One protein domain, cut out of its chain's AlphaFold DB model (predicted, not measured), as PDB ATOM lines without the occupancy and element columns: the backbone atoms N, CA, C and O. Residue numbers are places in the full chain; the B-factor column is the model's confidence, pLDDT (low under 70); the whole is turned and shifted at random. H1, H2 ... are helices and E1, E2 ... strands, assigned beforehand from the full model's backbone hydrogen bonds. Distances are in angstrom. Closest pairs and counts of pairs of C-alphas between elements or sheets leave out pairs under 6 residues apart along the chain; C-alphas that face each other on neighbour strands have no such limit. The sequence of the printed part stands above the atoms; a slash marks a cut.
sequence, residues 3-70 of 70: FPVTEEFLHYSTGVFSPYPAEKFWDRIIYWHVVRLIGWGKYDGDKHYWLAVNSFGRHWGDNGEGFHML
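This is residues 3 to 70 of the 70 residues of the protein "Pept_C1 domain-containing protein" of Toxocara canis (UniProt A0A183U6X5). Two small antiparallel sheets lie at opposite ends of the domain: a two-strand ribbon, E1 and E2, with the short helices H1 and H2 near it, and a three-strand meander, E3, E4 and E5. E2 leads through one residue into E3 on one side, while the long link of residues 11 to 24 passes between the two ends elsewhere, its residues 16 to 17 pairing with E5. The printed part has 68 residues, with two named helices and five named strands in the order E1 H1 H2 E2 E3 E4 E5; the larger sheet has the order E3 - E4 - E5, all antiparallel. The class is mixed, helices and strands. It is compact, with a radius of gyration of the C-alphas of 11.9 A, and rounded, with spans of 31 by 28 by 18 A.

Start at E1, residues 3 to 6, and look across to its antiparallel neighbour E2, residues 29 to 34; their directions stand at 144 degrees, and N 5 and O 31 are within hydrogen-bond range at 2.8 A. H1, residues 7 to 10, and H2, residues 25 to 28, are close but not clearly touching, with the C-alphas of Glu 7 and Arg 28 closest at 6.8 A. Both helices are too short for an O i to N i+4 pair; each has one O i to N i+3 pair, within range. E2 and E3, residues 36 to 43, meet only through their link. E3 and E4, residues 47 to 53, form a hairpin at 154 degrees, where you find N 41 and O 49 at 2.9 A. E4 and E5, residues 66 to 69, form a hairpin at 151 degrees, with N 50 and O 69 at 2.8 A. E3, E4 and E5 are a meander, each strand the antiparallel neighbour of the one before; E3 and E5 are its edge strands. Residues 16 to 17 pair in parallel with residues 68 to 69 of E5. Neither H1 nor H2 is on this sheet, and E1 is apart from its three strands.

Find C-alpha 3 at (132.432, 203.667, 222.083), where E1 begins. E2 spans 14.1 A from first to last C-alpha. E3 starts from C-alpha 36 at (124.555, 203.628, 229.574), bends by 54 degrees at Gly 39 and spans 20.2 A; E4 spans 20.1 A. E5 ends at C-alpha 69, (136.897, 201.995, 231.318).

Look for the farthest C-alphas at Gly 45 and Gly 57, 31.3 A apart. The printed part has no cut. The links H1 to H2 and E4 to E5 are long, with 14 and 12 residues. The mean pLDDT of the printed part is 88.0; residues 63 to 65 are under 70.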
ATOM      1  N   PHE A   3     130.983 203.868 222.074       92.19
ATOM      2  CA  PHE A   3     132.432 203.667 222.083       92.19
ATOM      3  C   PHE A   3     132.830 202.525 221.133       92.19
ATOM      4  O   PHE A   3     132.009 201.641 220.855       92.19
ATOM      5  N   PRO A   4     134.059 202.551 220.597       93.94
ATOM      6  CA  PRO A   4     134.556 201.488 219.739       93.94
ATOM      7  C   PRO A   4     134.945 200.251 220.560       93.94
ATOM      8  O   PRO A   4     135.679 200.348 221.542       93.94
ATOM      9  N   VAL A   5     134.469 199.081 220.137       94.06
ATOM     10  CA  VAL A   5     134.762 197.781 220.753       94.06
ATOM     11  C   VAL A   5     135.882 197.093 219.981       94.06
ATOM     12  O   VAL A   5     135.752 196.855 218.779       94.06
ATOM     13  N   THR A   6     136.963 196.750 220.679       95.00
ATOM     14  CA  THR A   6     138.069 195.929 220.168       95.00
ATOM     15  C   THR A   6     137.910 194.461 220.575       95.00
ATOM     16  O   THR A   6     137.088 194.132 221.434       95.00
ATOM     17  N   GLU A   7     138.681 193.556 219.968       91.50
ATOM     18  CA  GLU A   7     138.622 192.119 220.286       91.50
ATOM     19  C   GLU A   7     138.946 191.827 221.755       91.50
ATOM     20  O   GLU A   7     138.265 191.035 222.409       91.50
ATOM     21  N   GLU A   8     139.941 192.511 222.315       91.19
ATOM     22  CA  GLU A   8     140.304 192.348 223.719       91.19
ATOM     23  C   GLU A   8     139.201 192.819 224.678       91.19
ATOM     24  O   GLU A   8     139.081 192.282 225.778       91.19
ATOM     25  N   PHE A   9     138.345 193.764 224.265       92.19
ATOM     26  CA  PHE A   9     137.211 194.192 225.084       92.19
ATOM     27  C   PHE A   9     136.177 193.076 225.244       92.19
ATOM     28  O   PHE A   9     135.586 192.945 226.309       92.19
ATOM     29  N   LEU A  10     135.980 192.227 224.230       89.62
ATOM     30  CA  LEU A  10     135.042 191.099 224.326       89.62
ATOM     31  C   LEU A  10     135.441 190.099 225.419       89.62
ATOM     32  O   LEU A  10     134.571 189.449 225.998       89.62
ATOM     33  N   HIS A  11     136.738 190.025 225.717       88.75
ATOM     34  CA  HIS A  11     137.330 189.160 226.733       88.75
ATOM     35  C   HIS A  11     137.457 189.839 228.107       88.75
ATOM     36  O   HIS A  11     138.020 189.252 229.035       88.75
ATOM     37  N   TYR A  12     136.951 191.068 228.258       89.69
ATOM     38  CA  TYR A  12     136.916 191.751 229.545       89.69
ATOM     39  C   TYR A  12     136.111 190.945 230.571       89.69
ATOM     40  O   TYR A  12     135.024 190.440 230.288       89.69
ATOM     41  N   SER A  13     136.651 190.860 231.786       86.25
ATOM     42  CA  SER A  13     136.025 190.154 232.907       86.25
ATOM     43  C   SER A  13     135.904 191.029 234.150       86.25
ATOM     44  O   SER A  13     134.824 191.100 234.717       86.25
ATOM     45  N   THR A  14     136.981 191.694 234.573       88.44
ATOM     46  CA  THR A  14     137.019 192.464 235.830       88.44
ATOM     47  C   THR A  14     137.971 193.654 235.719       88.44
ATOM     48  O   THR A  14     138.936 193.614 234.949       88.44
ATOM     49  N   GLY A  15     137.765 194.672 236.558       89.25
ATOM     50  CA  GLY A  15     138.721 195.761 236.771       89.25
ATOM     51  C   GLY A  15     138.538 196.911 235.786       89.25
ATOM     52  O   GLY A  15     137.483 197.051 235.176       89.25
ATOM     53  N   VAL A  16     139.548 197.768 235.623       91.19
ATOM     54  CA  VAL A  16     139.456 198.908 234.696       91.19
ATOM     55  C   VAL A  16     140.030 198.531 233.338       91.19
ATOM     56  O   VAL A  16     141.233 198.311 233.200       91.19
ATOM     57  N   PHE A  17     139.164 198.468 232.328       91.50
ATOM     58  CA  PHE A  17     139.570 198.205 230.958       91.50
ATOM     59  C   PHE A  17     140.399 199.369 230.408       91.50
ATOM     60  O   PHE A  17     139.979 200.527 230.428       91.50
ATOM     61  N   SER A  18     141.559 199.020 229.862       89.75
ATOM     62  CA  SER A  18     142.418 199.897 229.080       89.75
ATOM     63  C   SER A  18     142.786 199.155 227.799       89.75
ATOM     64  O   SER A  18     143.340 198.056 227.904       89.75
ATOM     65  N   PRO A  19     142.530 199.714 226.604       88.06
ATOM     66  CA  PRO A  19     142.933 199.080 225.358       88.06
ATOM     67  C   PRO A  19     144.435 198.785 225.347       88.06
ATOM     68  O   PRO A  19     145.250 199.669 225.625       88.06
ATOM     69  N   TYR A  20     144.809 197.553 225.004       87.00
ATOM     70  CA  TYR A  20     146.206 197.152 224.865       87.00
ATOM     71  C   TYR A  20     146.367 196.128 223.732       87.00
ATOM     72  O   TYR A  20     145.564 195.199 223.651       87.00
ATOM     73  N   PRO A  21     147.404 196.256 222.880       89.31
ATOM     74  CA  PRO A  21     148.377 197.357 222.819       89.31
ATOM     75  C   PRO A  21     147.746 198.686 222.369       89.31
ATOM     76  O   PRO A  21     146.798 198.695 221.597       89.31
ATOM     77  N   ALA A  22     148.256 199.834 222.825       86.75
ATOM     78  CA  ALA A  22     147.704 201.137 222.418       86.75
ATOM     79  C   ALA A  22     147.932 201.435 220.919       86.75
ATOM     80  O   ALA A  22     147.180 202.179 220.287       86.75
ATOM     81  N   GLU A  23     148.970 200.833 220.340       90.94
ATOM     82  CA  GLU A  23     149.292 200.933 218.922       90.94
ATOM     83  C   GLU A  23     148.176 200.351 218.049       90.94
ATOM     84  O   GLU A  23     147.555 199.340 218.383       90.94
ATOM     85  N   LYS A  24     147.937 200.999 216.902       91.00
ATOM     86  CA  LYS A  24     146.951 200.562 215.898       91.00
ATOM     87  C   LYS A  24     145.558 200.285 216.479       91.00
ATOM     88  O   LYS A  24     144.845 199.417 215.992       91.00
ATOM     89  N   PHE A  25     145.154 201.017 217.518       91.31
ATOM     90  CA  PHE A  25     143.844 200.865 218.156       91.31
ATOM     91  C   PHE A  25     142.685 200.856 217.147       91.31
ATOM     92  O   PHE A  25     141.838 199.971 217.194       91.31
ATOM     93  N   TRP A  26     142.693 201.795 216.197       92.62
ATOM     94  CA  TRP A  26     141.632 201.947 215.198       92.62
ATOM     95  C   TRP A  26     141.498 200.751 214.250       92.62
ATOM     96  O   TRP A  26     140.384 200.418 213.857       92.62
ATOM     97  N   ASP A  27     142.603 200.068 213.946       94.06
ATOM     98  CA  ASP A  27     142.612 198.887 213.075       94.06
ATOM     99  C   ASP A  27     142.025 197.651 213.778       94.06
ATOM    100  O   ASP A  27     141.661 196.675 213.128       94.06
ATOM    101  N   ARG A  28     141.946 197.679 215.116       93.06
ATOM    102  CA  ARG A  28     141.495 196.564 215.967       93.06
ATOM    103  C   ARG A  28     140.027 196.687 216.382       93.06
ATOM    104  O   ARG A  28     139.529 195.849 217.133       93.06
ATOM    105  N   ILE A  29     139.335 197.732 215.927       94.62
ATOM    106  CA  ILE A  29     137.915 197.947 216.217       94.62
ATOM    107  C   ILE A  29     137.086 196.958 215.400       94.62
ATOM    108  O   ILE A  29     137.164 196.931 214.175       94.62
ATOM    109  N   ILE A  30     136.241 196.190 216.082       95.00
ATOM    110  CA  ILE A  30     135.323 195.240 215.452       95.00
ATOM    111  C   ILE A  30     133.988 195.926 215.140       95.00
ATOM    112  O   ILE A  30     133.437 195.758 214.056       95.00
ATOM    113  N   TYR A  31     133.448 196.701 216.088       94.25
ATOM    114  CA  TYR A  31     132.195 197.447 215.916       94.25
ATOM    115  C   TYR A  31     132.046 198.572 216.950       94.25
ATOM    116  O   TYR A  31     132.846 198.711 217.871       94.25
ATOM    117  N   TRP A  32     130.997 199.385 216.802       94.62
ATOM    118  CA  TRP A  32     130.618 200.422 217.765       94.62
ATOM    119  C   TRP A  32     129.494 199.935 218.671       94.62
ATOM    120  O   TRP A  32     128.493 199.406 218.187       94.62
ATOM    121  N   HIS A  33     129.626 200.156 219.977       94.38
ATOM    122  CA  HIS A  33     128.624 199.749 220.955       94.38
ATOM    123  C   HIS A  33     128.116 200.938 221.768       94.38
ATOM    124  O   HIS A  33     128.878 201.824 222.157       94.38
ATOM    125  N   VAL A  34     126.805 200.960 222.016       94.62
ATOM    126  CA  VAL A  34     126.143 202.001 222.805       94.62
ATOM    127  C   VAL A  34     125.827 201.453 224.186       94.62
ATOM    128  O   VAL A  34     125.140 200.448 224.319       94.62
ATOM    129  N   VAL A  35     126.295 202.160 225.210       93.31
ATOM    130  CA  VAL A  35     126.125 201.799 226.622       93.31
ATOM    131  C   VAL A  35     125.558 202.954 227.431       93.31
ATOM    132  O   VAL A  35     125.596 204.124 227.015       93.31
ATOM    133  N   ARG A  36     125.044 202.635 228.619       92.62
ATOM    134  CA  ARG A  36     124.555 203.628 229.574       92.62
ATOM    135  C   ARG A  36     125.668 203.991 230.548       92.62
ATOM    136  O   ARG A  36     126.083 203.164 231.348       92.62
ATOM    137  N   LEU A  37     126.121 205.239 230.496       93.38
ATOM    138  CA  LEU A  37     127.054 205.781 231.478       93.38
ATOM    139  C   LEU A  37     126.313 206.005 232.801       93.38
ATOM    140  O   LEU A  37     125.232 206.595 232.790       93.38
ATOM    141  N   ILE A  38     126.864 205.526 233.913       94.19
ATOM    142  CA  ILE A  38     126.224 205.623 235.237       94.19
ATOM    143  C   ILE A  38     127.104 206.291 236.294       94.19
ATOM    144  O   ILE A  38     126.617 206.599 237.378       94.19
ATOM    145  N   GLY A  39     128.374 206.554 235.991       93.69
ATOM    146  CA  GLY A  39     129.254 207.271 236.900       93.69
ATOM    147  C   GLY A  39     130.690 207.334 236.410       93.69
ATOM    148  O   GLY A  39     130.999 206.962 235.278       93.69
ATOM    149  N   TRP A  40     131.558 207.803 237.293       94.94
ATOM    150  CA  TRP A  40     133.002 207.832 237.117       94.94
ATOM    151  C   TRP A  40     133.681 207.706 238.484       94.94
ATOM    152  O   TRP A  40     133.038 207.877 239.522       94.94
ATOM    153  N   GLY A  41     134.977 207.419 238.487       91.94
ATOM    154  CA  GLY A  41     135.786 207.351 239.698       91.94
ATOM    155  C   GLY A  41     137.266 207.580 239.421       91.94
ATOM    156  O   GLY A  41     137.659 207.893 238.298       91.94
ATOM    157  N   LYS A  42     138.086 207.422 240.463       92.62
ATOM    158  CA  LYS A  42     139.551 207.455 240.377       92.62
ATOM    159  C   LYS A  42     140.130 206.057 240.555       92.62
ATOM    160  O   LYS A  42     139.665 205.300 241.404       92.62
ATOM    161  N   TYR A  43     141.147 205.736 239.771       86.44
ATOM    162  CA  TYR A  43     141.897 204.487 239.808       86.44
ATOM    163  C   TYR A  43     143.388 204.813 239.754       86.44
ATOM    164  O   TYR A  43     143.773 205.677 238.982       86.44
ATOM    165  N   ASP A  44     144.217 204.130 240.548       80.38
ATOM    166  CA  ASP A  44     145.687 204.220 240.475       80.38
ATOM    167  C   ASP A  44     146.241 205.663 240.339       80.38
ATOM    168  O   ASP A  44     146.619 206.126 239.258       80.38
ATOM    169  N   GLY A  45     146.252 206.401 241.455       84.06
ATOM    170  CA  GLY A  45     146.697 207.797 241.499       84.06
ATOM    171  C   GLY A  45     145.679 208.764 240.886       84.06
ATOM    172  O   GLY A  45     144.563 208.893 241.391       84.06
ATOM    173  N   ASP A  46     146.078 209.458 239.814       85.88
ATOM    174  CA  ASP A  46     145.280 210.486 239.125       85.88
ATOM    175  C   ASP A  46     144.536 209.978 237.877       85.88
ATOM    176  O   ASP A  46     143.911 210.768 237.160       85.88
ATOM    177  N   LYS A  47     144.560 208.668 237.591       88.00
ATOM    178  CA  LYS A  47     143.759 208.136 236.481       88.00
ATOM    179  C   LYS A  47     142.292 208.089 236.893       88.00
ATOM    180  O   LYS A  47     141.936 207.810 238.037       88.00
ATOM    181  N   HIS A  48     141.430 208.390 235.937       92.25
ATOM    182  CA  HIS A  48     139.989 208.351 236.118       92.25
ATOM    183  C   HIS A  48     139.427 207.206 235.290       92.25
ATOM    184  O   HIS A  48     140.025 206.823 234.291       92.25
ATOM    185  N   TYR A  49     138.295 206.662 235.715       92.38
ATOM    186  CA  TYR A  49     137.562 205.675 234.936       92.38
ATOM    187  C   TYR A  49     136.089 206.045 234.866       92.38
ATOM    188  O   TYR A  49     135.535 206.655 235.781       92.38
ATOM    189  N   TRP A  50     135.450 205.622 233.789       92.50
ATOM    190  CA  TRP A  50     134.017 205.654 233.584       92.50
ATOM    191  C   TRP A  50     133.389 204.348 234.039       92.50
ATOM    192  O   TRP A  50     133.922 203.276 233.768       92.50
ATOM    193  N   LEU A  51     132.238 204.448 234.696       92.50
ATOM    194  CA  LEU A  51     131.386 203.314 235.018       92.50
ATOM    195  C   LEU A  51     130.212 203.291 234.039       92.50
ATOM    196  O   LEU A  51     129.438 204.254 233.954       92.50
ATOM    197  N   ALA A  52     130.065 202.185 233.319       92.38
ATOM    198  CA  ALA A  52     128.999 202.001 232.347       92.38
ATOM    199  C   ALA A  52     128.303 200.650 232.519       92.38
ATOM    200  O   ALA A  52     128.908 199.671 232.945       92.38
ATOM    201  N   VAL A  53     127.020 200.622 232.159       91.62
ATOM    202  CA  VAL A  53     126.198 199.413 232.082       91.62
ATOM    203  C   VAL A  53     125.983 199.063 230.614       91.62
ATOM    204  O   VAL A  53     125.583 199.935 229.830       91.62
ATOM    205  N   ASN A  54     126.237 197.809 230.244       90.38
ATOM    206  CA  ASN A  54     126.065 197.304 228.883       90.38
ATOM    207  C   ASN A  54     124.882 196.335 228.751       90.38
ATOM    208  O   ASN A  54     124.099 196.142 229.678       90.38
ATOM    209  N   SER A  55     124.736 195.764 227.555       89.75
ATOM    210  CA  SER A  55     123.666 194.827 227.218       89.75
ATOM    211  C   SER A  55     124.188 193.471 226.725       89.75
ATOM    212  O   SER A  55     123.523 192.830 225.914       89.75
ATOM    213  N   PHE A  56     125.369 193.030 227.176       88.44
ATOM    214  CA  PHE A  56     125.919 191.701 226.840       88.44
ATOM    215  C   PHE A  56     125.415 190.579 227.759       88.44
ATOM    216  O   PHE A  56     125.714 189.408 227.538       88.44
ATOM    217  N   GLY A  57     124.563 190.927 228.725       82.94
ATOM    218  CA  GLY A  57     123.874 189.989 229.599       82.94
ATOM    219  C   GLY A  57     124.646 189.682 230.879       82.94
ATOM    220  O   GLY A  57     125.863 189.807 230.931       82.94
ATOM    221  N   ARG A  58     123.902 189.205 231.887       82.00
ATOM    222  CA  ARG A  58     124.274 189.078 233.316       82.00
ATOM    223  C   ARG A  58     125.488 188.213 233.662       82.00
ATOM    224  O   ARG A  58     125.807 188.060 234.835       82.00
ATOM    225  N   HIS A  59     126.141 187.619 232.676       81.25
ATOM    226  CA  HIS A  59     127.324 186.784 232.869       81.25
ATOM    227  C   HIS A  59     128.601 187.444 232.348       81.25
ATOM    228  O   HIS A  59     129.670 186.852 232.444       81.25
ATOM    229  N   TRP A  60     128.490 188.645 231.781       84.31
ATOM    230  CA  TRP A  60     129.602 189.363 231.189       84.31
ATOM    231  C   TRP A  60     130.110 190.463 232.132       84.31
ATOM    232  O   TRP A  60     129.314 191.192 232.726       84.31
ATOM    233  N   GLY A  61     131.434 190.614 232.229       80.25
ATOM    234  CA  GLY A  61     132.076 191.687 232.993       80.25
ATOM    235  C   GLY A  61     131.874 191.611 234.511       80.25
ATOM    236  O   GLY A  61     131.579 190.553 235.075       80.25
ATOM    237  N   ASP A  62     132.023 192.762 235.174       73.25
ATOM    238  CA  ASP A  62     131.979 192.873 236.633       73.25
ATOM    239  C   ASP A  62     130.534 192.743 237.135       73.25
ATOM    240  O   ASP A  62     129.699 193.641 236.983       73.25
ATOM    241  N   ASN A  63     130.230 191.594 237.749       65.25
ATOM    242  CA  ASN A  63     128.910 191.248 238.290       65.25
ATOM    243  C   ASN A  63     127.755 191.341 237.272       65.25
ATOM    244  O   ASN A  63     126.599 191.548 237.647       65.25
ATOM    245  N   GLY A  64     128.061 191.136 235.991       60.12
ATOM    246  CA  GLY A  64     127.081 190.763 234.979       60.12
ATOM    247  C   GLY A  64     126.542 191.873 234.087       60.12
ATOM    248  O   GLY A  64     125.991 191.569 233.039       60.12
ATOM    249  N   GLU A  65     126.651 193.147 234.443       65.06
ATOM    250  CA  GLU A  65     126.119 194.212 233.570       65.06
ATOM    251  C   GLU A  65     127.038 195.439 233.487       65.06
ATOM    252  O   GLU A  65     126.844 196.288 232.617       65.06
ATOM    253  N   GLY A  66     128.037 195.547 234.369       74.38
ATOM    254  CA  GLY A  66     128.902 196.716 234.493       74.38
ATOM    255  C   GLY A  66     130.312 196.497 233.950       74.38
ATOM    256  O   GLY A  66     130.854 195.396 233.999       74.38
ATOM    257  N   PHE A  67     130.929 197.573 233.468       78.50
ATOM    258  CA  PHE A  67     132.376 197.628 233.269       78.50
ATOM    259  C   PHE A  67     132.930 199.007 233.608       78.50
ATOM    260  O   PHE A  67     132.220 200.021 233.580       78.50
ATOM    261  N   HIS A  68     134.221 199.018 233.929       80.56
ATOM    262  CA  HIS A  68     134.993 200.224 234.174       80.56
ATOM    263  C   HIS A  68     135.931 200.443 232.981       80.56
ATOM    264  O   HIS A  68     136.565 199.494 232.526       80.56
ATOM    265  N   MET A  69     136.042 201.667 232.470       81.00
ATOM    266  CA  MET A  69     136.897 201.995 231.318       81.00
ATOM    267  C   MET A  69     137.684 203.276 231.577       81.00
ATOM    268  O   MET A  69     137.098 204.239 232.070       81.00
ATOM    269  N   LEU A  70     138.982 203.279 231.255       72.81
ATOM    270  CA  LEU A  70     139.810 204.496 231.251       72.81
ATOM    271  C   LEU A  70     139.412 205.457 230.123       72.81
ATOM    272  O   LEU A  70     139.145 204.972 229.002       72.81
TER     273      LEU A  70